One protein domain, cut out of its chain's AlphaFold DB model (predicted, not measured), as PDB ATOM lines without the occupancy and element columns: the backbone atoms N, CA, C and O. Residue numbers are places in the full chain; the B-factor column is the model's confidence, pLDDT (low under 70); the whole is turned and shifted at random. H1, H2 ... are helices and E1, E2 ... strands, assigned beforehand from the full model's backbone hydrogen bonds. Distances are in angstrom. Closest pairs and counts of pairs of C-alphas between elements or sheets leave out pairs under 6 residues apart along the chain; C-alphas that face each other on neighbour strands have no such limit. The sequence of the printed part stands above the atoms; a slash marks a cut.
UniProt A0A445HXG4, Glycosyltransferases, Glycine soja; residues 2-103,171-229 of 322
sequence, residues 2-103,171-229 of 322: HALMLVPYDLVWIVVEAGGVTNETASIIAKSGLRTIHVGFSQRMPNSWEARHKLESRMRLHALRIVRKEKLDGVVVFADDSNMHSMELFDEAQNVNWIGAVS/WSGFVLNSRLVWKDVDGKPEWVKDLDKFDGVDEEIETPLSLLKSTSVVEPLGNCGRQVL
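What this domain is: This is residues 2 to 103 and 171 to 229 of the 322 residues of the protein "Glycosyltransferases" of Glycine soja (UniProt A0A445HXG4). Two small strand units share one rounded body: a parallel pair, E1 and E2, between H2 on one side and the long helix H3 on the other, and a sheet of three short strands, E3, E5 and E4, with H4 over it and the short helices H5, H7 and H8 grazing it. The strands of the two units are apart, and the last part of H3 reaches H5, which follows E5 directly. The printed part has 161 residues, with eight named helices and five named strands in the order H1 E1 H2 E2 H3 E3 H4 E4 E5 H5 H6 H7 H8; the class is mixed, and E3 - E5 - E4 is antiparallel. The whole is compact, with a radius of gyration of the C-alphas of 15.7 A and spans of 42 by 38 by 32 A.

How they stand to each other: H1, residues 2 to 5, touches no helix. E1, residues 12 to 18, H2, residues 23 to 30, and E2, residues 35 to 41, form a strand-helix-strand unit, two parallel neighbours with a helix between, with a right-handed crossover. N 15 and O 37 are 2.9 A apart, within hydrogen-bond range. The closest C-alphas of H2 and E2 are those of Ala 26 and His 38, 7.3 A. H3, residues 49 to 69, comes closest to E1 at the C-alphas of Val 16 and Met 59, 6.4 A. E3, residues 75 to 77, H4, residues 88 to 94, and E4, residues 99 to 101, form a split strand-helix-strand unit, with E5, residues 174 to 177, between the strands; its crossover is left-handed. N 76 and O 176 are 2.7 A apart, and N 100 and O 175 2.8 A, both within hydrogen-bond range. H4 is on this sheet at a height of 9.0 A. H5, residues 178 to 181, touches residues 64 to 68 of H3, closest at the C-alphas of Arg 68 and Val 181, 5.8 A. H6, residues 195 to 198, is close to H3 but not clearly touching, with the C-alphas of Arg 65 and Leu 195 7.6 A apart. H7, residues 208 to 211, only grazes the sheet. H8, residues 221 to 225, touches H4, closest at the C-alphas of Glu 92 and Leu 221, 6.4 A. Every O i to N i+4 pair is within hydrogen-bond range in H2, H3 and H8, and 2 of 3 are in H4; H1, H5, H6 and H7 are too short for such a pair.

Where its parts are: H1 begins at C-alpha 2, (-7.071, 21.500, 128.286). E1 is 19.3 A long, E2 19.6 A and H3 30.2 A. H8 ends at C-alpha 225, (7.929, 8.857, 143.953).

The domain as a whole: The two C-alphas farthest apart, those of Asn 23 and Ser 216, are 43.4 A apart. Residues 104 to 170 are not printed, and C-alphas 103 and 171 are 11.3 A apart across the cut. The link from H5 to H6 is long, with 13 residues. Residues 186 to 187 and 199 to 204 have pLDDT under 70; the mean of the printed part is 90.6.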
ATOM      1  N   HIS A   2      -7.839  20.254 128.091       92.19
ATOM      2  CA  HIS A   2      -7.071  21.500 128.286       92.19
ATOM      3  C   HIS A   2      -5.661  21.299 128.858       92.19
ATOM      4  O   HIS A   2      -4.736  21.934 128.376       92.19
ATOM      5  N   ALA A   3      -5.475  20.375 129.806       92.19
ATOM      6  CA  ALA A   3      -4.143  20.033 130.311       92.19
ATOM      7  C   ALA A   3      -3.196  19.539 129.197       92.19
ATOM      8  O   ALA A   3      -2.064  19.991 129.107       92.19
ATOM      9  N   LEU A   4      -3.683  18.683 128.289       95.38
ATOM     10  CA  LEU A   4      -2.888  18.162 127.168       95.38
ATOM     11  C   LEU A   4      -2.512  19.254 126.158       95.38
ATOM     12  O   LEU A   4      -1.469  19.162 125.527       95.38
ATOM     13  N   MET A   5      -3.335  20.298 126.026       94.62
ATOM     14  CA  MET A   5      -3.039  21.450 125.162       94.62
ATOM     15  C   MET A   5      -1.906  22.330 125.704       94.62
ATOM     16  O   MET A   5      -1.373  23.149 124.962       94.62
ATOM     17  N   LEU A   6      -1.563  22.198 126.990       95.38
ATOM     18  CA  LEU A   6      -0.475  22.940 127.630       95.38
ATOM     19  C   LEU A   6       0.850  22.170 127.621       95.38
ATOM     20  O   LEU A   6       1.869  22.721 128.032       95.38
ATOM     21  N   VAL A   7       0.848  20.903 127.193       95.56
ATOM     22  CA  VAL A   7       2.059  20.080 127.144       95.56
ATOM     23  C   VAL A   7       3.001  20.660 126.082       95.56
ATOM     24  O   VAL A   7       2.580  20.820 124.938       95.56
ATOM     25  N   PRO A   8       4.265  20.978 126.423       94.25
ATOM     26  CA  PRO A   8       5.175  21.676 125.510       94.25
ATOM     27  C   PRO A   8       5.831  20.761 124.458       94.25
ATOM     28  O   PRO A   8       6.610  21.240 123.639       94.25
ATOM     29  N   TYR A   9       5.544  19.458 124.491       95.94
ATOM     30  CA  TYR A   9       6.127  18.436 123.618       95.94
ATOM     31  C   TYR A   9       5.189  18.052 122.468       95.94
ATOM     32  O   TYR A   9       3.971  18.228 122.559       95.94
ATOM     33  N   ASP A  10       5.745  17.441 121.417       95.69
ATOM     34  CA  ASP A  10       4.958  16.851 120.332       95.69
ATOM     35  C   ASP A  10       4.065  15.723 120.872       95.69
ATOM     36  O   ASP A  10       4.533  14.647 121.250       95.69
ATOM     37  N   LEU A  11       2.755  15.976 120.908       96.25
ATOM     38  CA  LEU A  11       1.780  15.099 121.546       96.25
ATOM     39  C   LEU A  11       0.805  14.500 120.528       96.25
ATOM     40  O   LEU A  11       0.165  15.208 119.747       96.25
ATOM     41  N   VAL A  12       0.638  13.176 120.592       97.69
ATOM     42  CA  VAL A  12      -0.434  12.444 119.906       97.69
ATOM     43  C   VAL A  12      -1.429  11.944 120.944       97.69
ATOM     44  O   VAL A  12      -1.094  11.116 121.788       97.69
ATOM     45  N   TRP A  13      -2.669  12.418 120.869       97.56
ATOM     46  CA  TRP A  13      -3.720  12.017 121.795       97.56
ATOM     47  C   TRP A  13      -4.515  10.835 121.235       97.56
ATOM     48  O   TRP A  13      -5.324  10.985 120.318       97.56
ATOM     49  N   ILE A  14      -4.276   9.640 121.777       98.19
ATOM     50  CA  ILE A  14      -5.030   8.433 121.422       98.19
ATOM     51  C   ILE A  14      -6.251   8.336 122.336       98.19
ATOM     52  O   ILE A  14      -6.111   8.155 123.544       98.19
ATOM     53  N   VAL A  15      -7.443   8.440 121.757       97.75
ATOM     54  CA  VAL A  15      -8.718   8.371 122.476       97.75
ATOM     55  C   VAL A  15      -9.404   7.064 122.113       97.75
ATOM     56  O   VAL A  15      -9.774   6.855 120.957       97.75
ATOM     57  N   VAL A  16      -9.559   6.183 123.102       97.81
ATOM     58  CA  VAL A  16     -10.281   4.916 122.953       97.81
ATOM     59  C   VAL A  16     -11.662   5.065 123.572       97.81
ATOM     60  O   VAL A  16     -11.783   5.254 124.777       97.81
ATOM     61  N   GLU A  17     -12.703   4.971 122.756       96.31
ATOM     62  CA  GLU A  17     -14.086   5.175 123.184       96.31
ATOM     63  C   GLU A  17     -14.824   3.844 123.354       96.31
ATOM     64  O   GLU A  17     -14.907   3.039 122.425       96.31
ATOM     65  N   ALA A  18     -15.379   3.600 124.541       94.81
ATOM     66  CA  ALA A  18     -16.176   2.405 124.801       94.81
ATOM     67  C   ALA A  18     -17.554   2.495 124.124       94.81
ATOM     68  O   ALA A  18     -18.279   3.470 124.289       94.81
ATOM     69  N   GLY A  19     -17.965   1.435 123.431       94.06
ATOM     70  CA  GLY A  19     -19.235   1.373 122.708       94.06
ATOM     71  C   GLY A  19     -19.173   1.832 121.248       94.06
ATOM     72  O   GLY A  19     -20.208   1.801 120.584       94.06
ATOM     73  N   GLY A  20     -17.987   2.182 120.743       95.44
ATOM     74  CA  GLY A  20     -17.768   2.647 119.371       95.44
ATOM     75  C   GLY A  20     -17.513   4.152 119.276       95.44
ATOM     76  O   GLY A  20     -17.747   4.887 120.225       95.44
ATOM     77  N   VAL A  21     -17.009   4.591 118.119       96.00
ATOM     78  CA  VAL A  21     -16.724   6.005 117.828       96.00
ATOM     79  C   VAL A  21     -18.030   6.790 117.718       96.00
ATOM     80  O   VAL A  21     -18.914   6.389 116.955       96.00
ATOM     81  N   THR A  22     -18.129   7.919 118.419       95.25
ATOM     82  CA  THR A  22     -19.280   8.831 118.338       95.25
ATOM     83  C   THR A  22     -18.909  10.206 117.775       95.25
ATOM     84  O   THR A  22     -17.756  10.645 117.842       95.25
ATOM     85  N   ASN A  23     -19.901  10.905 117.211       95.25
ATOM     86  CA  ASN A  23     -19.713  12.257 116.672       95.25
ATOM     87  C   ASN A  23     -19.507  13.282 117.793       95.25
ATOM     88  O   ASN A  23     -18.815  14.281 117.606       95.25
ATOM     89  N   GLU A  24     -20.099  13.031 118.956       92.12
ATOM     90  CA  GLU A  24     -20.000  13.853 120.153       92.12
ATOM     91  C   GLU A  24     -18.550  13.890 120.644       92.12
ATOM     92  O   GLU A  24     -17.959  14.969 120.742       92.12
ATOM     93  N   THR A  25     -17.946  12.716 120.853       94.00
ATOM     94  CA  THR A  25     -16.537  12.602 121.247       94.00
ATOM     95  C   THR A  25     -15.625  13.188 120.171       94.00
ATOM     96  O   THR A  25     -14.750  13.994 120.495       94.00
ATOM     97  N   ALA A  26     -15.872  12.882 118.890       95.56
ATOM     98  CA  ALA A  26     -15.093  13.417 117.771       95.56
ATOM     99  C   ALA A  26     -15.124  14.959 117.702       95.56
ATOM    100  O   ALA A  26     -14.095  15.600 117.492       95.56
ATOM    101  N   SER A  27     -16.289  15.571 117.934       94.44
ATOM    102  CA  SER A  27     -16.460  17.030 117.960       94.44
ATOM    103  C   SER A  27     -15.712  17.677 119.129       94.44
ATOM    104  O   SER A  27     -15.091  18.729 118.961       94.44
ATOM    105  N   ILE A  28     -15.711  17.046 120.308       93.06
ATOM    106  CA  ILE A  28     -14.982  17.542 121.485       93.06
ATOM    107  C   ILE A  28     -13.474  17.510 121.238       93.06
ATOM    108  O   ILE A  28     -12.800  18.524 121.423       93.06
ATOM    109  N   ILE A  29     -12.934  16.374 120.794       95.56
ATOM    110  CA  ILE A  29     -11.485  16.228 120.603       95.56
ATOM    111  C   ILE A  29     -10.974  17.092 119.443       95.56
ATOM    112  O   ILE A  29      -9.870  17.626 119.537       95.56
ATOM    113  N   ALA A  30     -11.785  17.324 118.402       94.25
ATOM    114  CA  ALA A  30     -11.432  18.207 117.290       94.25
ATOM    115  C   ALA A  30     -11.187  19.657 117.744       94.25
ATOM    116  O   ALA A  30     -10.309  20.331 117.206       94.25
ATOM    117  N   LYS A  31     -11.897  20.128 118.781       94.50
ATOM    118  CA  LYS A  31     -11.705  21.472 119.357       94.50
ATOM    119  C   LYS A  31     -10.354  21.649 120.055       94.50
ATOM    120  O   LYS A  31      -9.961  22.783 120.311       94.50
ATOM    121  N   SER A  32      -9.646  20.561 120.370       94.69
ATOM    122  CA  SER A  32      -8.342  20.638 121.038       94.69
ATOM    123  C   SER A  32      -7.220  21.155 120.134       94.69
ATOM    124  O   SER A  32      -6.226  21.662 120.643       94.69
ATOM    125  N   GLY A  33      -7.347  21.000 118.810       93.56
ATOM    126  CA  GLY A  33      -6.268  21.278 117.855       93.56
ATOM    127  C   GLY A  33      -5.067  20.323 117.945       93.56
ATOM    128  O   GLY A  33      -4.100  20.496 117.207       93.56
ATOM    129  N   LEU A  34      -5.115  19.315 118.822       95.69
ATOM    130  CA  LEU A  34      -4.067  18.307 118.975       95.69
ATOM    131  C   LEU A  34      -4.135  17.273 117.847       95.69
ATOM    132  O   LEU A  34      -5.193  17.023 117.265       95.69
ATOM    133  N   ARG A  35      -3.017  16.593 117.578       96.75
ATOM    134  CA  ARG A  35      -3.026  15.407 116.717       96.75
ATOM    135  C   ARG A  35      -3.718  14.265 117.460       96.75
ATOM    136  O   ARG A  35      -3.172  13.739 118.424       96.75
ATOM    137  N   THR A  36      -4.899  13.859 117.003       97.31
ATOM    138  CA  THR A  36      -5.706  12.824 117.666       97.31
ATOM    139  C   THR A  36      -5.780  11.530 116.861       97.31
ATOM    140  O   THR A  36      -5.919  11.566 115.639       97.31
ATOM    141  N   ILE A  37      -5.781  10.388 117.548       97.88
ATOM    142  CA  ILE A  37      -6.174   9.086 116.992       97.88
ATOM    143  C   ILE A  37      -7.398   8.616 117.778       97.88
ATOM    144  O   ILE A  37      -7.275   8.156 118.910       97.88
ATOM    145  N   HIS A  38      -8.582   8.766 117.190       97.69
ATOM    146  CA  HIS A  38      -9.850   8.381 117.813       97.69
ATOM    147  C   HIS A  38     -10.280   7.007 117.318       97.69
ATOM    148  O   HIS A  38     -10.469   6.800 116.119       97.69
ATOM    149  N   VAL A  39     -10.407   6.059 118.240       97.62
ATOM    150  CA  VAL A  39     -10.752   4.669 117.940       97.62
ATOM    151  C   VAL A  39     -11.861   4.171 118.853       97.62
ATOM    152  O   VAL A  39     -11.951   4.538 120.022       97.62
ATOM    153  N   GLY A  40     -12.711   3.307 118.310       96.56
ATOM    154  CA  GLY A  40     -13.815   2.704 119.045       96.56
ATOM    155  C   GLY A  40     -13.440   1.333 119.591       96.56
ATOM    156  O   GLY A  40     -12.876   0.504 118.878       96.56
ATOM    157  N   PHE A  41     -13.832   1.065 120.829       95.88
ATOM    158  CA  PHE A  41     -13.835  -0.259 121.432       95.88
ATOM    159  C   PHE A  41     -15.271  -0.789 121.447       95.88
ATOM    160  O   PHE A  41     -16.163  -0.162 122.011       95.88
ATOM    161  N   SER A  42     -15.523  -1.934 120.809       93.75
ATOM    162  CA  SER A  42     -16.889  -2.410 120.519       93.75
ATOM    163  C   SER A  42     -17.763  -2.625 121.761       93.75
ATOM    164  O   SER A  42     -18.982  -2.462 121.705       93.75
ATOM    165  N   GLN A  43     -17.160  -2.981 122.893       93.31
ATOM    166  CA  GLN A  43     -17.880  -3.204 124.139       93.31
ATOM    167  C   GLN A  43     -18.222  -1.878 124.830       93.31
ATOM    168  O   GLN A  43     -17.353  -1.038 125.047       93.31
ATOM    169  N   ARG A  44     -19.491  -1.720 125.227       92.38
ATOM    170  CA  ARG A  44     -19.953  -0.588 126.047       92.38
ATOM    171  C   ARG A  44     -19.418  -0.678 127.472       92.38
ATOM    172  O   ARG A  44     -19.212  -1.778 127.987       92.38
ATOM    173  N   MET A  45     -19.279   0.477 128.118       89.94
ATOM    174  CA  MET A  45     -18.844   0.554 129.509       89.94
ATOM    175  C   MET A  45     -19.826  -0.200 130.436       89.94
ATOM    176  O   MET A  45     -21.017   0.118 130.425       89.94
ATOM    177  N   PRO A  46     -19.375  -1.210 131.213       88.44
ATOM    178  CA  PRO A  46     -20.220  -1.944 132.155       88.44
ATOM    179  C   PRO A  46     -20.758  -1.042 133.263       88.44
ATOM    180  O   PRO A  46     -20.247   0.051 133.468       88.44
ATOM    181  N   ASN A  47     -21.744  -1.507 134.031       82.12
ATOM    182  CA  ASN A  47     -22.233  -0.763 135.199       82.12
ATOM    183  C   ASN A  47     -21.461  -1.092 136.486       82.12
ATOM    184  O   ASN A  47     -21.376  -0.248 137.372       82.12
ATOM    185  N   SER A  48     -20.901  -2.301 136.610       83.50
ATOM    186  CA  SER A  48     -20.121  -2.679 137.791       83.50
ATOM    187  C   SER A  48     -18.683  -2.179 137.690       83.50
ATOM    188  O   SER A  48     -18.012  -2.372 136.675       83.50
ATOM    189  N   TRP A  49     -18.185  -1.593 138.778       80.88
ATOM    190  CA  TRP A  49     -16.819  -1.075 138.862       80.88
ATOM    191  C   TRP A  49     -15.754  -2.125 138.577       80.88
ATOM    192  O   TRP A  49     -14.785  -1.856 137.875       80.88
ATOM    193  N   GLU A  50     -15.936  -3.347 139.069       82.94
ATOM    194  CA  GLU A  50     -14.993  -4.432 138.807       82.94
ATOM    195  C   GLU A  50     -14.854  -4.712 137.302       82.94
ATOM    196  O   GLU A  50     -13.738  -4.790 136.789       82.94
ATOM    197  N   ALA A  51     -15.977  -4.791 136.580       86.25
ATOM    198  CA  ALA A  51     -15.978  -5.033 135.141       86.25
ATOM    199  C   ALA A  51     -15.506  -3.813 134.337       86.25
ATOM    200  O   ALA A  51     -14.886  -3.996 133.289       86.25
ATOM    201  N   ARG A  52     -15.761  -2.586 134.820       87.88
ATOM    202  CA  ARG A  52     -15.227  -1.351 134.222       87.88
ATOM    203  C   ARG A  52     -13.705  -1.361 134.202       87.88
ATOM    204  O   ARG A  52     -13.140  -1.298 133.119       87.88
ATOM    205  N   HIS A  53     -13.054  -1.579 135.347       87.19
ATOM    206  CA  HIS A  53     -11.588  -1.650 135.415       87.19
ATOM    207  C   HIS A  53     -11.009  -2.686 134.430       87.19
ATOM    208  O   HIS A  53     -10.047  -2.405 133.717       87.19
ATOM    209  N   LYS A  54     -11.635  -3.871 134.320       89.31
ATOM    210  CA  LYS A  54     -11.217  -4.907 133.354       89.31
ATOM    211  C   LYS A  54     -11.395  -4.461 131.900       89.31
ATOM    212  O   LYS A  54     -10.593  -4.820 131.035       89.31
ATOM    213  N   LEU A  55     -12.461  -3.718 131.589       91.56
ATOM    214  CA  LEU A  55     -12.667  -3.162 130.253       91.56
ATOM    215  C   LEU A  55     -11.625  -2.083 129.934       91.56
ATOM    216  O   LEU A  55     -11.032  -2.131 128.859       91.56
ATOM    217  N   GLU A  56     -11.361  -1.166 130.858       92.56
ATOM    218  CA  GLU A  56     -10.378  -0.095 130.673       92.56
ATOM    219  C   GLU A  56      -8.974  -0.645 130.416       92.56
ATOM    220  O   GLU A  56      -8.306  -0.201 129.484       92.56
ATOM    221  N   SER A  57      -8.537  -1.667 131.160       92.56
ATOM    222  CA  SER A  57      -7.264  -2.344 130.879       92.56
ATOM    223  C   SER A  57      -7.206  -2.885 129.447       92.56
ATOM    224  O   SER A  57      -6.205  -2.701 128.753       92.56
ATOM    225  N   ARG A  58      -8.292  -3.492 128.949       92.44
ATOM    226  CA  ARG A  58      -8.368  -3.966 127.555       92.44
ATOM    227  C   ARG A  58      -8.357  -2.818 126.544       92.44
ATOM    228  O   ARG A  58      -7.734  -2.954 125.492       92.44
ATOM    229  N   MET A  59      -8.984  -1.688 126.860       95.19
ATOM    230  CA  MET A  59      -8.925  -0.476 126.037       95.19
ATOM    231  C   MET A  59      -7.498   0.093 125.975       95.19
ATOM    232  O   MET A  59      -7.028   0.436 124.891       95.19
ATOM    233  N   ARG A  60      -6.762   0.111 127.095       95.50
ATOM    234  CA  ARG A  60      -5.348   0.532 127.138       95.50
ATOM    235  C   ARG A  60      -4.457  -0.395 126.305       95.50
ATOM    236  O   ARG A  60      -3.645   0.083 125.517       95.50
ATOM    237  N   LEU A  61      -4.656  -1.712 126.383       94.31
ATOM    238  CA  LEU A  61      -3.957  -2.669 125.509       94.31
ATOM    239  C   LEU A  61      -4.291  -2.454 124.028       94.31
ATOM    240  O   LEU A  61      -3.402  -2.526 123.179       94.31
ATOM    241  N   HIS A  62      -5.554  -2.159 123.710       94.81
ATOM    242  CA  HIS A  62      -5.965  -1.820 122.350       94.81
ATOM    243  C   HIS A  62      -5.234  -0.568 121.833       94.81
ATOM    244  O   HIS A  62      -4.717  -0.589 120.715       94.81
ATOM    245  N   ALA A  63      -5.086   0.472 122.662       96.75
ATOM    246  CA  ALA A  63      -4.279   1.650 122.333       96.75
ATOM    247  C   ALA A  63      -2.801   1.298 122.086       96.75
ATOM    248  O   ALA A  63      -2.223   1.728 121.089       96.75
ATOM    249  N   LEU A  64      -2.192   0.459 122.930       96.00
ATOM    250  CA  LEU A  64      -0.801   0.023 122.742       96.00
ATOM    251  C   LEU A  64      -0.595  -0.759 121.434       96.00
ATOM    252  O   LEU A  64       0.464  -0.663 120.809       96.00
ATOM    253  N   ARG A  65      -1.606  -1.501 120.968       94.62
ATOM    254  CA  ARG A  65      -1.568  -2.157 119.648       94.62
ATOM    255  C   ARG A  65      -1.583  -1.151 118.502       94.62
ATOM    256  O   ARG A  65      -0.932  -1.393 117.490       94.62
ATOM    257  N   ILE A  66      -2.273  -0.025 118.662       95.88
ATOM    258  CA  ILE A  66      -2.251   1.070 117.686       95.88
ATOM    259  C   ILE A  66      -0.877   1.740 117.678       95.88
ATOM    260  O   ILE A  66      -0.302   1.890 116.606       95.88
ATOM    261  N   VAL A  67      -0.299   2.030 118.850       96.69
ATOM    262  CA  VAL A  67       1.085   2.537 118.975       96.69
ATOM    263  C   VAL A  67       2.073   1.626 118.237       96.69
ATOM    264  O   VAL A  67       2.894   2.106 117.458       96.69
ATOM    265  N   ARG A  68       1.951   0.303 118.426       94.31
ATOM    266  CA  ARG A  68       2.732  -0.718 117.708       94.31
ATOM    267  C   ARG A  68       2.503  -0.665 116.196       94.31
ATOM    268  O   ARG A  68       3.469  -0.697 115.441       94.31
ATOM    269  N   LYS A  69       1.244  -0.652 115.756       94.25
ATOM    270  CA  LYS A  69       0.868  -0.724 114.336       94.25
ATOM    271  C   LYS A  69       1.337   0.508 113.562       94.25
ATOM    272  O   LYS A  69       1.906   0.366 112.486       94.25
ATOM    273  N   GLU A  70       1.115   1.686 114.129       94.88
ATOM    274  CA  GLU A  70       1.459   2.977 113.526       94.88
ATOM    275  C   GLU A  70       2.932   3.363 113.761       94.88
ATOM    276  O   GLU A  70       3.377   4.395 113.269       94.88
ATOM    277  N   LYS A  71       3.694   2.540 114.507       93.31
ATOM    278  CA  LYS A  71       5.097   2.776 114.891       93.31
ATOM    279  C   LYS A  71       5.324   4.182 115.461       93.31
ATOM    280  O   LYS A  71       6.257   4.882 115.073       93.31
ATOM    281  N   LEU A  72       4.449   4.600 116.375       95.25
ATOM    282  CA  LEU A  72       4.584   5.893 117.046       95.25
ATOM    283  C   LEU A  72       5.787   5.832 117.987       95.25
ATOM    284  O   LEU A  72       5.761   5.037 118.925       95.25
ATOM    285  N   ASP A  73       6.828   6.619 117.702       94.62
ATOM    286  CA  ASP A  73       8.055   6.697 118.507       94.62
ATOM    287  C   ASP A  73       7.924   7.778 119.582       94.62
ATOM    288  O   ASP A  73       7.383   8.853 119.323       94.62
ATOM    289  N   GLY A  74       8.415   7.486 120.786       95.56
ATOM    290  CA  GLY A  74       8.296   8.358 121.957       95.56
ATOM    291  C   GLY A  74       7.796   7.640 123.212       95.56
ATOM    292  O   GLY A  74       7.905   6.414 123.337       95.56
ATOM    293  N   VAL A  75       7.244   8.416 124.144       97.12
ATOM    294  CA  VAL A  75       6.772   7.950 125.457       97.12
ATOM    295  C   VAL A  75       5.245   7.900 125.519       97.12
ATOM    296  O   VAL A  75       4.547   8.762 124.993       97.12
ATOM    297  N   VAL A  76       4.717   6.864 126.159       97.81
ATOM    298  CA  VAL A  76       3.289   6.614 126.353       97.81
ATOM    299  C   VAL A  76       2.944   6.904 127.807       97.81
ATOM    300  O   VAL A  76       3.431   6.226 128.712       97.81
ATOM    301  N   VAL A  77       2.072   7.888 128.017       97.38
ATOM    302  CA  VAL A  77       1.484   8.230 129.318       97.38
ATOM    303  C   VAL A  77       0.028   7.773 129.322       97.38
ATOM    304  O   VAL A  77      -0.729   8.111 128.409       97.38
ATOM    305  N   PHE A  78      -0.386   7.011 130.336       96.75
ATOM    306  CA  PHE A  78      -1.790   6.628 130.500       96.75
ATOM    307  C   PHE A  78      -2.540   7.713 131.276       96.75
ATOM    308  O   PHE A  78      -2.303   7.916 132.466       96.75
ATOM    309  N   ALA A  79      -3.448   8.410 130.599       94.56
ATOM    310  CA  ALA A  79      -4.261   9.464 131.190       94.56
ATOM    311  C   ALA A  79      -5.738   9.068 131.155       94.56
ATOM    312  O   ALA A  79      -6.341   9.017 130.082       94.56
ATOM    313  N   ASP A  80      -6.296   8.786 132.330       91.25
ATOM    314  CA  ASP A  80      -7.736   8.595 132.484       91.25
ATOM    315  C   ASP A  80      -8.434   9.960 132.419       91.25
ATOM    316  O   ASP A  80      -7.856  10.990 132.769       91.25
ATOM    317  N   ASP A  81      -9.674   9.979 131.949       89.38
ATOM    318  CA  ASP A  81     -10.421  11.203 131.647       89.38
ATOM    319  C   ASP A  81     -10.797  12.038 132.882       89.38
ATOM    320  O   ASP A  81     -10.998  13.249 132.754       89.38
ATOM    321  N   SER A  82     -10.843  11.421 134.065       88.31
ATOM    322  CA  SER A  82     -11.172  12.078 135.332       88.31
ATOM    323  C   SER A  82      -9.961  12.460 136.196       88.31
ATOM    324  O   SER A  82     -10.121  13.187 137.179       88.31
ATOM    325  N   ASN A  83      -8.756  11.993 135.855       92.06
ATOM    326  CA  ASN A  83      -7.558  12.246 136.658       92.06
ATOM    327  C   ASN A  83      -7.058  13.691 136.520       92.06
ATOM    328  O   ASN A  83      -7.252  14.365 135.505       92.06
ATOM    329  N   MET A  84      -6.349  14.159 137.550       92.75
ATOM    330  CA  MET A  84      -5.650  15.443 137.522       92.75
ATOM    331  C   MET A  84      -4.152  15.211 137.340       92.75
ATOM    332  O   MET A  84      -3.534  14.459 138.091       92.75
ATOM    333  N   HIS A  85      -3.559  15.881 136.357       92.44
ATOM    334  CA  HIS A  85      -2.159  15.705 135.979       92.44
ATOM    335  C   HIS A  85      -1.380  16.995 136.237       92.44
ATOM    336  O   HIS A  85      -1.803  18.061 135.784       92.44
ATOM    337  N   SER A  86      -0.243  16.902 136.934       94.56
ATOM    338  CA  SER A  86       0.734  17.994 136.962       94.56
ATOM    339  C   SER A  86       1.395  18.130 135.590       94.56
ATOM    340  O   SER A  86       1.570  17.136 134.886       94.56
ATOM    341  N   MET A  87       1.810  19.341 135.215       94.75
ATOM    342  CA  MET A  87       2.596  19.532 133.990       94.75
ATOM    343  C   MET A  87       3.976  18.869 134.095       94.75
ATOM    344  O   MET A  87       4.442  18.283 133.123       94.75
ATOM    345  N   GLU A  88       4.551  18.850 135.300       95.31
ATOM    346  CA  GLU A  88       5.839  18.207 135.605       95.31
ATOM    347  C   GLU A  88       5.829  16.697 135.313       95.31
ATOM    348  O   GLU A  88       6.869  16.122 135.004       95.31
ATOM    349  N   LEU A  89       4.656  16.045 135.340       96.19
ATOM    350  CA  LEU A  89       4.520  14.639 134.940       96.19
ATOM    351  C   LEU A  89       5.018  14.412 133.510       96.19
ATOM    352  O   LEU A  89       5.654  13.398 133.231       96.19
ATOM    353  N   PHE A  90       4.702  15.335 132.600       96.56
ATOM    354  CA  PHE A  90       5.056  15.208 131.189       96.56
ATOM    355  C   PHE A  90       6.538  15.483 130.943       96.56
ATOM    356  O   PHE A  90       7.087  14.915 130.002       96.56
ATOM    357  N   ASP A  91       7.168  16.297 131.793       95.69
ATOM    358  CA  ASP A  91       8.613  16.535 131.786       95.69
ATOM    359  C   ASP A  91       9.362  15.302 132.306       95.69
ATOM    360  O   ASP A  91      10.246  14.775 131.631       95.69
ATOM    361  N   GLU A  92       8.947  14.769 133.459       95.69
ATOM    362  CA  GLU A  92       9.510  13.545 134.044       95.69
ATOM    363  C   GLU A  92       9.350  12.337 133.114       95.69
ATOM    364  O   GLU A  92      10.264  11.519 132.984       95.69
ATOM    365  N   ALA A  93       8.218  12.244 132.410       96.38
ATOM    366  CA  ALA A  93       7.964  11.193 131.434       96.38
ATOM    367  C   ALA A  93       9.001  11.161 130.300       96.38
ATOM    368  O   ALA A  93       9.273  10.077 129.789       96.38
ATOM    369  N   GLN A  94       9.605  12.295 129.918       95.69
ATOM    370  CA  GLN A  94      10.627  12.326 128.859       95.69
ATOM    371  C   GLN A  94      11.937  11.647 129.269       95.69
ATOM    372  O   GLN A  94      12.707  11.229 128.405       95.69
ATOM    373  N   ASN A  95      12.196  11.515 130.572       93.00
ATOM    374  CA  ASN A  95      13.445  10.954 131.090       93.00
ATOM    375  C   ASN A  95      13.453   9.418 131.119       93.00
ATOM    376  O   ASN A  95      14.472   8.817 131.462       93.00
ATOM    377  N   VAL A  96      12.330   8.772 130.792       94.31
ATOM    378  CA  VAL A  96      12.200   7.316 130.870       94.31
ATOM    379  C   VAL A  96      12.977   6.626 129.748       94.31
ATOM    380  O   VAL A  96      12.792   6.918 128.565       94.31
ATOM    381  N   ASN A  97      13.802   5.639 130.096       91.38
ATOM    382  CA  ASN A  97      14.471   4.824 129.085       91.38
ATOM    383  C   ASN A  97      13.545   3.723 128.571       91.38
ATOM    384  O   ASN A  97      13.413   3.532 127.362       91.38
ATOM    385  N   TRP A  98      12.884   3.012 129.483       90.81
ATOM    386  CA  TRP A  98      12.016   1.893 129.144       90.81
ATOM    387  C   TRP A  98      10.662   1.961 129.833       90.81
ATOM    388  O   TRP A  98       9.642   2.027 129.151       90.81
ATOM    389  N   ILE A  99      10.623   1.919 131.162       94.75
ATOM    390  CA  ILE A  99       9.365   1.978 131.908       94.75
ATOM    391  C   ILE A  99       9.566   2.736 133.210       94.75
ATOM    392  O   ILE A  99      10.411   2.384 134.027       94.75
ATOM    393  N   GLY A 100       8.762   3.774 133.386       95.75
ATOM    394  CA  GLY A 100       8.794   4.683 134.512       95.75
ATOM    395  C   GLY A 100       7.615   4.432 135.438       95.75
ATOM    396  O   GLY A 100       6.533   4.056 134.981       95.75
ATOM    397  N   ALA A 101       7.818   4.662 136.728       96.81
ATOM    398  CA  ALA A 101       6.756   4.690 137.726       96.81
ATOM    399  C   ALA A 101       6.767   6.023 138.474       96.81
ATOM    400  O   ALA A 101       7.820   6.472 138.923       96.81
ATOM    401  N   VAL A 102       5.592   6.625 138.639       96.44
ATOM    402  CA  VAL A 102       5.376   7.879 139.373       96.44
ATOM    403  C   VAL A 102       4.462   7.642 140.567       96.44
ATOM    404  O   VAL A 102       3.710   6.667 140.608       96.44
ATOM    405  N   SER A 103       4.505   8.553 141.537       95.44
ATOM    406  CA  SER A 103       3.558   8.524 142.647       95.44
ATOM    407  C   SER A 103       2.231   9.183 142.294       95.44
ATOM    408  O   SER A 103       2.179  10.271 141.713       95.44
ATOM    409  N   TRP A 171      -2.913   2.295 136.399       94.50
ATOM    410  CA  TRP A 171      -2.210   2.374 135.106       94.50
ATOM    411  C   TRP A 171      -1.587   3.748 134.874       94.50
ATOM    412  O   TRP A 171      -0.495   3.840 134.320       94.50
ATOM    413  N   SER A 172      -2.266   4.802 135.327       94.69
ATOM    414  CA  SER A 172      -1.798   6.182 135.224       94.69
ATOM    415  C   SER A 172      -0.546   6.474 136.056       94.69
ATOM    416  O   SER A 172       0.107   7.489 135.837       94.69
ATOM    417  N   GLY A 173      -0.173   5.577 136.975       95.69
ATOM    418  CA  GLY A 173       1.085   5.640 137.718       95.69
ATOM    419  C   GLY A 173       2.315   5.193 136.924       95.69
ATOM    420  O   GLY A 173       3.411   5.176 137.479       95.69
ATOM    421  N   PHE A 174       2.164   4.816 135.649       96.62
ATOM    422  CA  PHE A 174       3.256   4.313 134.817       96.62
ATOM    423  C   PHE A 174       3.397   5.070 133.498       96.62
ATOM    424  O   PHE A 174       2.417   5.509 132.892       96.62
ATOM    425  N   VAL A 175       4.636   5.130 133.017       96.81
ATOM    426  CA  VAL A 175       5.020   5.696 131.718       96.81
ATOM    427  C   VAL A 175       5.822   4.649 130.955       96.81
ATOM    428  O   VAL A 175       6.678   3.989 131.539       96.81
ATOM    429  N   LEU A 176       5.552   4.455 129.666       95.56
ATOM    430  CA  LEU A 176       6.210   3.423 128.859       95.56
ATOM    431  C   LEU A 176       6.924   4.032 127.661       95.56
ATOM    432  O   LEU A 176       6.345   4.825 126.929       95.56
ATOM    433  N   ASN A 177       8.130   3.565 127.365       94.75
ATOM    434  CA  ASN A 177       8.730   3.778 126.060       94.75
ATOM    435  C   ASN A 177       7.973   2.946 125.010       94.75
ATOM    436  O   ASN A 177       7.855   1.722 125.129       94.75
ATOM    437  N   SER A 178       7.461   3.601 123.966       94.31
ATOM    438  CA  SER A 178       6.683   2.974 122.886       94.31
ATOM    439  C   SER A 178       7.418   1.822 122.189       94.31
ATOM    440  O   SER A 178       6.789   0.846 121.772       94.31
ATOM    441  N   ARG A 179       8.753   1.861 122.136       91.56
ATOM    442  CA  ARG A 179       9.577   0.805 121.530       91.56
ATOM    443  C   ARG A 179       9.432  -0.542 122.240       91.56
ATOM    444  O   ARG A 179       9.620  -1.578 121.605       91.56
ATOM    445  N   LEU A 180       9.016  -0.562 123.515       90.69
ATOM    446  CA  LEU A 180       8.714  -1.800 124.249       90.69
ATOM    447  C   LEU A 180       7.636  -2.640 123.563       90.69
ATOM    448  O   LEU A 180       7.687  -3.875 123.579       90.69
ATOM    449  N   VAL A 181       6.644  -1.978 122.966       90.69
ATOM    450  CA  VAL A 181       5.500  -2.668 122.377       90.69
ATOM    451  C   VAL A 181       5.704  -3.013 120.909       90.69
ATOM    452  O   VAL A 181       4.895  -3.764 120.375       90.69
ATOM    453  N   TRP A 182       6.768  -2.556 120.250       89.75
ATOM    454  CA  TRP A 182       7.033  -2.877 118.843       89.75
ATOM    455  C   TRP A 182       7.458  -4.349 118.661       89.75
ATOM    456  O   TRP A 182       7.956  -4.988 119.595       89.75
ATOM    457  N   LYS A 183       7.198  -4.916 117.472       79.88
ATOM    458  CA  LYS A 183       7.560  -6.310 117.138       79.88
ATOM    459  C   LYS A 183       9.024  -6.438 116.714       79.88
ATOM    460  O   LYS A 183       9.739  -7.262 117.272       79.88
ATOM    461  N   ASP A 184       9.465  -5.560 115.817       72.44
ATOM    462  CA  ASP A 184      10.750  -5.680 115.122       72.44
ATOM    463  C   ASP A 184      11.695  -4.541 115.530       72.44
ATOM    464  O   ASP A 184      11.879  -3.573 114.792       72.44
ATOM    465  N   VAL A 185      12.243  -4.613 116.746       70.69
ATOM    466  CA  VAL A 185      13.257  -3.661 117.225       70.69
ATOM    467  C   VAL A 185      14.506  -4.421 117.626       70.69
ATOM    468  O   VAL A 185      14.474  -5.231 118.558       70.69
ATOM    469  N   ASP A 186      15.610  -4.122 116.947       66.81
ATOM    470  CA  ASP A 186      16.934  -4.578 117.349       66.81
ATOM    471  C   ASP A 186      17.240  -4.063 118.761       66.81
ATOM    472  O   ASP A 186      17.130  -2.871 119.047       66.81
ATOM    473  N   GLY A 187      17.582  -4.974 119.675       69.12
ATOM    474  CA  GLY A 187      17.830  -4.636 121.078       69.12
ATOM    475  C   GLY A 187      16.582  -4.578 121.966       69.12
ATOM    476  O   GLY A 187      16.673  -4.080 123.089       69.12
ATOM    477  N   LYS A 188      15.429  -5.104 121.520       77.31
ATOM    478  CA  LYS A 188      14.267  -5.287 122.404       77.31
ATOM    479  C   LYS A 188      14.653  -6.146 123.621       77.31
ATOM    480  O   LYS A 188      15.124  -7.271 123.437       77.31
ATOM    481  N   PRO A 189      14.426  -5.675 124.859       83.38
ATOM    482  CA  PRO A 189      14.842  -6.429 126.027       83.38
ATOM    483  C   PRO A 189      14.034  -7.719 126.206       83.38
ATOM    484  O   PRO A 189      12.802  -7.718 126.163       83.38
ATOM    485  N   GLU A 190      14.719  -8.825 126.495       84.75
ATOM    486  CA  GLU A 190      14.090 -10.146 126.657       84.75
ATOM    487  C   GLU A 190      13.113 -10.229 127.840       84.75
ATOM    488  O   GLU A 190      12.301 -11.156 127.924       84.75
ATOM    489  N   TRP A 191      13.189  -9.290 128.785       86.12
ATOM    490  CA  TRP A 191      12.292  -9.222 129.937       86.12
ATOM    491  C   TRP A 191      10.902  -8.670 129.599       86.12
ATOM    492  O   TRP A 191      10.012  -8.745 130.445       86.12
ATOM    493  N   VAL A 192      10.680  -8.164 128.386       87.19
ATOM    494  CA  VAL A 192       9.373  -7.681 127.924       87.19
ATOM    495  C   VAL A 192       8.554  -8.847 127.372       87.19
ATOM    496  O   VAL A 192       9.023  -9.616 126.531       87.19
ATOM    497  N   LYS A 193       7.306  -8.993 127.819       88.25
ATOM    498  CA  LYS A 193       6.341  -9.931 127.228       88.25
ATOM    499  C   LYS A 193       5.693  -9.300 125.995       88.25
ATOM    500  O   LYS A 193       5.412  -8.106 125.973       88.25
ATOM    501  N   ASP A 194       5.431 -10.107 124.969       86.88
ATOM    502  CA  ASP A 194       4.700  -9.626 123.795       86.88
ATOM    503  C   ASP A 194       3.230  -9.337 124.134       86.88
ATOM    504  O   ASP A 194       2.599 -10.127 124.838       86.88
ATOM    505  N   LEU A 195       2.680  -8.244 123.591       86.50
ATOM    506  CA  LEU A 195       1.258  -7.911 123.686       86.50
ATOM    507  C   LEU A 195       0.341  -9.003 123.115       86.50
ATOM    508  O   LEU A 195      -0.792  -9.138 123.576       86.50
ATOM    509  N   ASP A 196       0.815  -9.781 122.137       84.75
ATOM    510  CA  ASP A 196       0.024 -10.845 121.500       84.75
ATOM    511  C   ASP A 196      -0.255 -12.012 122.474       84.75
ATOM    512  O   ASP A 196      -1.189 -12.786 122.285       84.75
ATOM    513  N   LYS A 197       0.499 -12.122 123.582       83.12
ATOM    514  CA  LYS A 197       0.211 -13.109 124.641       83.12
ATOM    515  C   LYS A 197      -1.102 -12.837 125.374       83.12
ATOM    516  O   LYS A 197      -1.629 -13.735 126.019       83.12
ATOM    517  N   PHE A 198      -1.629 -11.622 125.255       80.44
ATOM    518  CA  PHE A 198      -2.850 -11.190 125.927       80.44
ATOM    519  C   PHE A 198      -4.075 -11.199 124.991       80.44
ATOM    520  O   PHE A 198      -5.106 -10.628 125.330       80.44
ATOM    521  N   ASP A 199      -3.981 -11.823 123.807       62.59
ATOM    522  CA  ASP A 199      -5.078 -11.893 122.824       62.59
ATOM    523  C   ASP A 199      -6.134 -12.976 123.101       62.59
ATOM    524  O   ASP A 199      -7.182 -12.977 122.456       62.59
ATOM    525  N   GLY A 200      -5.907 -13.876 124.061       56.12
ATOM    526  CA  GLY A 200      -6.821 -14.999 124.305       56.12
ATOM    527  C   GLY A 200      -6.910 -15.493 125.743       56.12
ATOM    528  O   GLY A 200      -7.591 -16.484 125.991       56.12
ATOM    529  N   VAL A 201      -6.236 -14.834 126.684       52.81
ATOM    530  CA  VAL A 201      -6.301 -15.216 128.091       52.81
ATOM    531  C   VAL A 201      -7.222 -14.235 128.798       52.81
ATOM    532  O   VAL A 201      -7.039 -13.026 128.681       52.81
ATOM    533  N   ASP A 202      -8.163 -14.753 129.583       53.75
ATOM    534  CA  ASP A 202      -8.925 -14.009 130.600       53.75
ATOM    535  C   ASP A 202      -7.996 -13.541 131.753       53.75
ATOM    536  O   ASP A 202      -8.398 -13.420 132.906       53.75
ATOM    537  N   GLU A 203      -6.702 -13.348 131.459       59.19
ATOM    538  CA  GLU A 203      -5.705 -12.821 132.373       59.19
ATOM    539  C   GLU A 203      -6.047 -11.356 132.598       59.19
ATOM    540  O   GLU A 203      -5.856 -10.488 131.742       59.19
ATOM    541  N   GLU A 204      -6.589 -11.095 133.778       67.06
ATOM    542  CA  GLU A 204      -6.884  -9.757 134.244       67.06
ATOM    543  C   GLU A 204      -5.578  -8.969 134.369       67.06
ATOM    544  O   GLU A 204      -4.839  -9.069 135.350       67.06
ATOM    545  N   ILE A 205      -5.271  -8.171 133.344       83.75
ATOM    546  CA  ILE A 205      -4.160  -7.230 133.412       83.75
ATOM    547  C   ILE A 205      -4.589  -6.053 134.278       83.75
ATOM    548  O   ILE A 205      -5.157  -5.070 133.801       83.75
ATOM    549  N   GLU A 206      -4.303  -6.152 135.569       82.25
ATOM    550  CA  GLU A 206      -4.564  -5.054 136.493       82.25
ATOM    551  C   GLU A 206      -3.606  -3.881 136.272       82.25
ATOM    552  O   GLU A 206      -4.019  -2.741 136.446       82.25
ATOM    553  N   THR A 207      -2.354  -4.131 135.857       87.75
ATOM    554  CA  THR A 207      -1.311  -3.092 135.760       87.75
ATOM    555  C   THR A 207      -0.360  -3.303 134.571       87.75
ATOM    556  O   THR A 207      -0.174  -4.444 134.129       87.75
ATOM    557  N   PRO A 208       0.333  -2.247 134.094       89.25
ATOM    558  CA  PRO A 208       1.384  -2.358 133.075       89.25
ATOM    559  C   PRO A 208       2.538  -3.290 133.456       89.25
ATOM    560  O   PRO A 208       3.213  -3.821 132.576       89.25
ATOM    561  N   LEU A 209       2.761  -3.537 134.753       90.69
ATOM    562  CA  LEU A 209       3.827  -4.422 135.231       90.69
ATOM    563  C   LEU A 209       3.663  -5.862 134.737       90.69
ATOM    564  O   LEU A 209       4.655  -6.575 134.604       90.69
ATOM    565  N   SER A 210       2.445  -6.288 134.394       89.81
ATOM    566  CA  SER A 210       2.202  -7.611 133.809       89.81
ATOM    567  C   SER A 210       2.904  -7.812 132.462       89.81
ATOM    568  O   SER A 210       3.171  -8.960 132.089       89.81
ATOM    569  N   LEU A 211       3.248  -6.721 131.760       88.19
ATOM    570  CA  LEU A 211       4.052  -6.732 130.533       88.19
ATOM    571  C   LEU A 211       5.522  -7.090 130.798       88.19
ATOM    572  O   LEU A 211       6.254  -7.409 129.863       88.19
ATOM    573  N   LEU A 212       5.961  -7.063 132.055       90.12
ATOM    574  CA  LEU A 212       7.333  -7.335 132.457       90.12
ATOM    575  C   LEU A 212       7.482  -8.765 132.992       90.12
ATOM    576  O   LEU A 212       6.571  -9.340 133.590       90.12
ATOM    577  N   LYS A 213       8.665  -9.355 132.801       87.31
ATOM    578  CA  LYS A 213       9.099 -10.569 133.516       87.31
ATOM    579  C   LYS A 213       9.652 -10.249 134.908       87.31
ATOM    580  O   LYS A 213       9.581 -11.096 135.789       87.31
ATOM    581  N   SER A 214      10.211  -9.053 135.095       85.25
ATOM    582  CA  SER A 214      10.765  -8.576 136.365       85.25
ATOM    583  C   SER A 214      10.469  -7.089 136.537       85.25
ATOM    584  O   SER A 214      10.544  -6.333 135.573       85.25
ATOM    585  N   THR A 215      10.168  -6.662 137.763       85.12
ATOM    586  CA  THR A 215       9.928  -5.253 138.111       85.12
ATOM    587  C   THR A 215      11.215  -4.483 138.412       85.12
ATOM    588  O   THR A 215      11.165  -3.272 138.581       85.12
ATOM    589  N   SER A 216      12.377  -5.147 138.466       83.62
ATOM    590  CA  SER A 216      13.670  -4.501 138.761       83.62
ATOM    591  C   SER A 216      14.137  -3.519 137.683       83.62
ATOM    592  O   SER A 216      15.094  -2.786 137.901       83.62
ATOM    593  N   VAL A 217      13.493  -3.540 136.516       87.69
ATOM    594  CA  VAL A 217      13.794  -2.669 135.371       87.69
ATOM    595  C   VAL A 217      12.992  -1.369 135.390       87.69
ATOM    596  O   VAL A 217      13.170  -0.548 134.500       87.69
ATOM    597  N   VAL A 218      12.084  -1.209 136.359       94.06
ATOM    598  CA  VAL A 218      11.239  -0.021 136.453       94.06
ATOM    599  C   VAL A 218      12.017   1.135 137.068       94.06
ATOM    600  O   VAL A 218      12.617   1.006 138.135       94.06
ATOM    601  N   GLU A 219      11.975   2.264 136.376       94.81
ATOM    602  CA  GLU A 219      12.656   3.506 136.712       94.81
ATOM    603  C   GLU A 219      11.734   4.357 137.602       94.81
ATOM    604  O   GLU A 219      10.647   4.748 137.169       94.81
ATOM    605  N   PRO A 220      12.100   4.628 138.863       95.25
ATOM    606  CA  PRO A 220      11.258   5.426 139.739       95.25
ATOM    607  C   PRO A 220      11.459   6.924 139.444       95.25
ATOM    608  O   PRO A 220      12.518   7.488 139.714       95.25
ATOM    609  N   LEU A 221      10.432   7.567 138.891       95.00
ATOM    610  CA  LEU A 221      10.426   8.977 138.482       95.00
ATOM    611  C   LEU A 221       9.979   9.899 139.634       95.00
ATOM    612  O   LEU A 221       9.493   9.422 140.665       95.00
ATOM    613  N   GLY A 222      10.143  11.220 139.486       92.25
ATOM    614  CA  GLY A 222       9.677  12.199 140.480       92.25
ATOM    615  C   GLY A 222      10.400  12.085 141.826       92.25
ATOM    616  O   GLY A 222       9.769  11.972 142.884       92.25
ATOM    617  N   ASN A 223      11.737  12.044 141.785       92.00
ATOM    618  CA  ASN A 223      12.603  11.856 142.956       92.00
ATOM    619  C   ASN A 223      12.265  10.570 143.740       92.00
ATOM    620  O   ASN A 223      12.021  10.594 144.949       92.00
ATOM    621  N   CYS A 224      12.194   9.454 143.013       89.44
ATOM    622  CA  CYS A 224      11.649   8.177 143.458       89.44
ATOM    623  C   CYS A 224      10.292   8.277 144.167       89.44
ATOM    624  O   CYS A 224      10.137   7.926 145.337       89.44
ATOM    625  N   GLY A 225       9.297   8.801 143.455       83.56
ATOM    626  CA  GLY A 225       7.929   8.857 143.953       83.56
ATOM    627  C   GLY A 225       7.734   9.731 145.196       83.56
ATOM    628  O   GLY A 225       6.659   9.702 145.795       83.56
ATOM    629  N   ARG A 226       8.733  10.523 145.603       89.38
ATOM    630  CA  ARG A 226       8.566  11.505 146.686       89.38
ATOM    631  C   ARG A 226       7.708  12.683 146.236       89.38
ATOM    632  O   ARG A 226       7.094  13.343 147.069       89.38
ATOM    633  N   GLN A 227       7.655  12.937 144.931       92.81
ATOM    634  CA  GLN A 227       6.748  13.901 144.326       92.81
ATOM    635  C   GLN A 227       5.491  13.192 143.821       92.81
ATOM    636  O   GLN A 227       5.565  12.227 143.060       92.81
ATOM    637  N   VAL A 228       4.329  13.697 144.231       94.38
ATOM    638  CA  VAL A 228       3.041  13.298 143.660       94.38
ATOM    639  C   VAL A 228       2.816  14.126 142.399       94.38
ATOM    640  O   VAL A 228       2.645  15.338 142.482       94.38
ATOM    641  N   LEU A 229       2.836  13.468 141.240       94.56
ATOM    642  CA  LEU A 229       2.737  14.123 139.926       94.56
ATOM    643  C   LEU A 229       1.354  13.949 139.279       94.56
ATOM    644  O   LEU A 229       1.037  14.586 138.272       94.56
TER     645      LEU A 229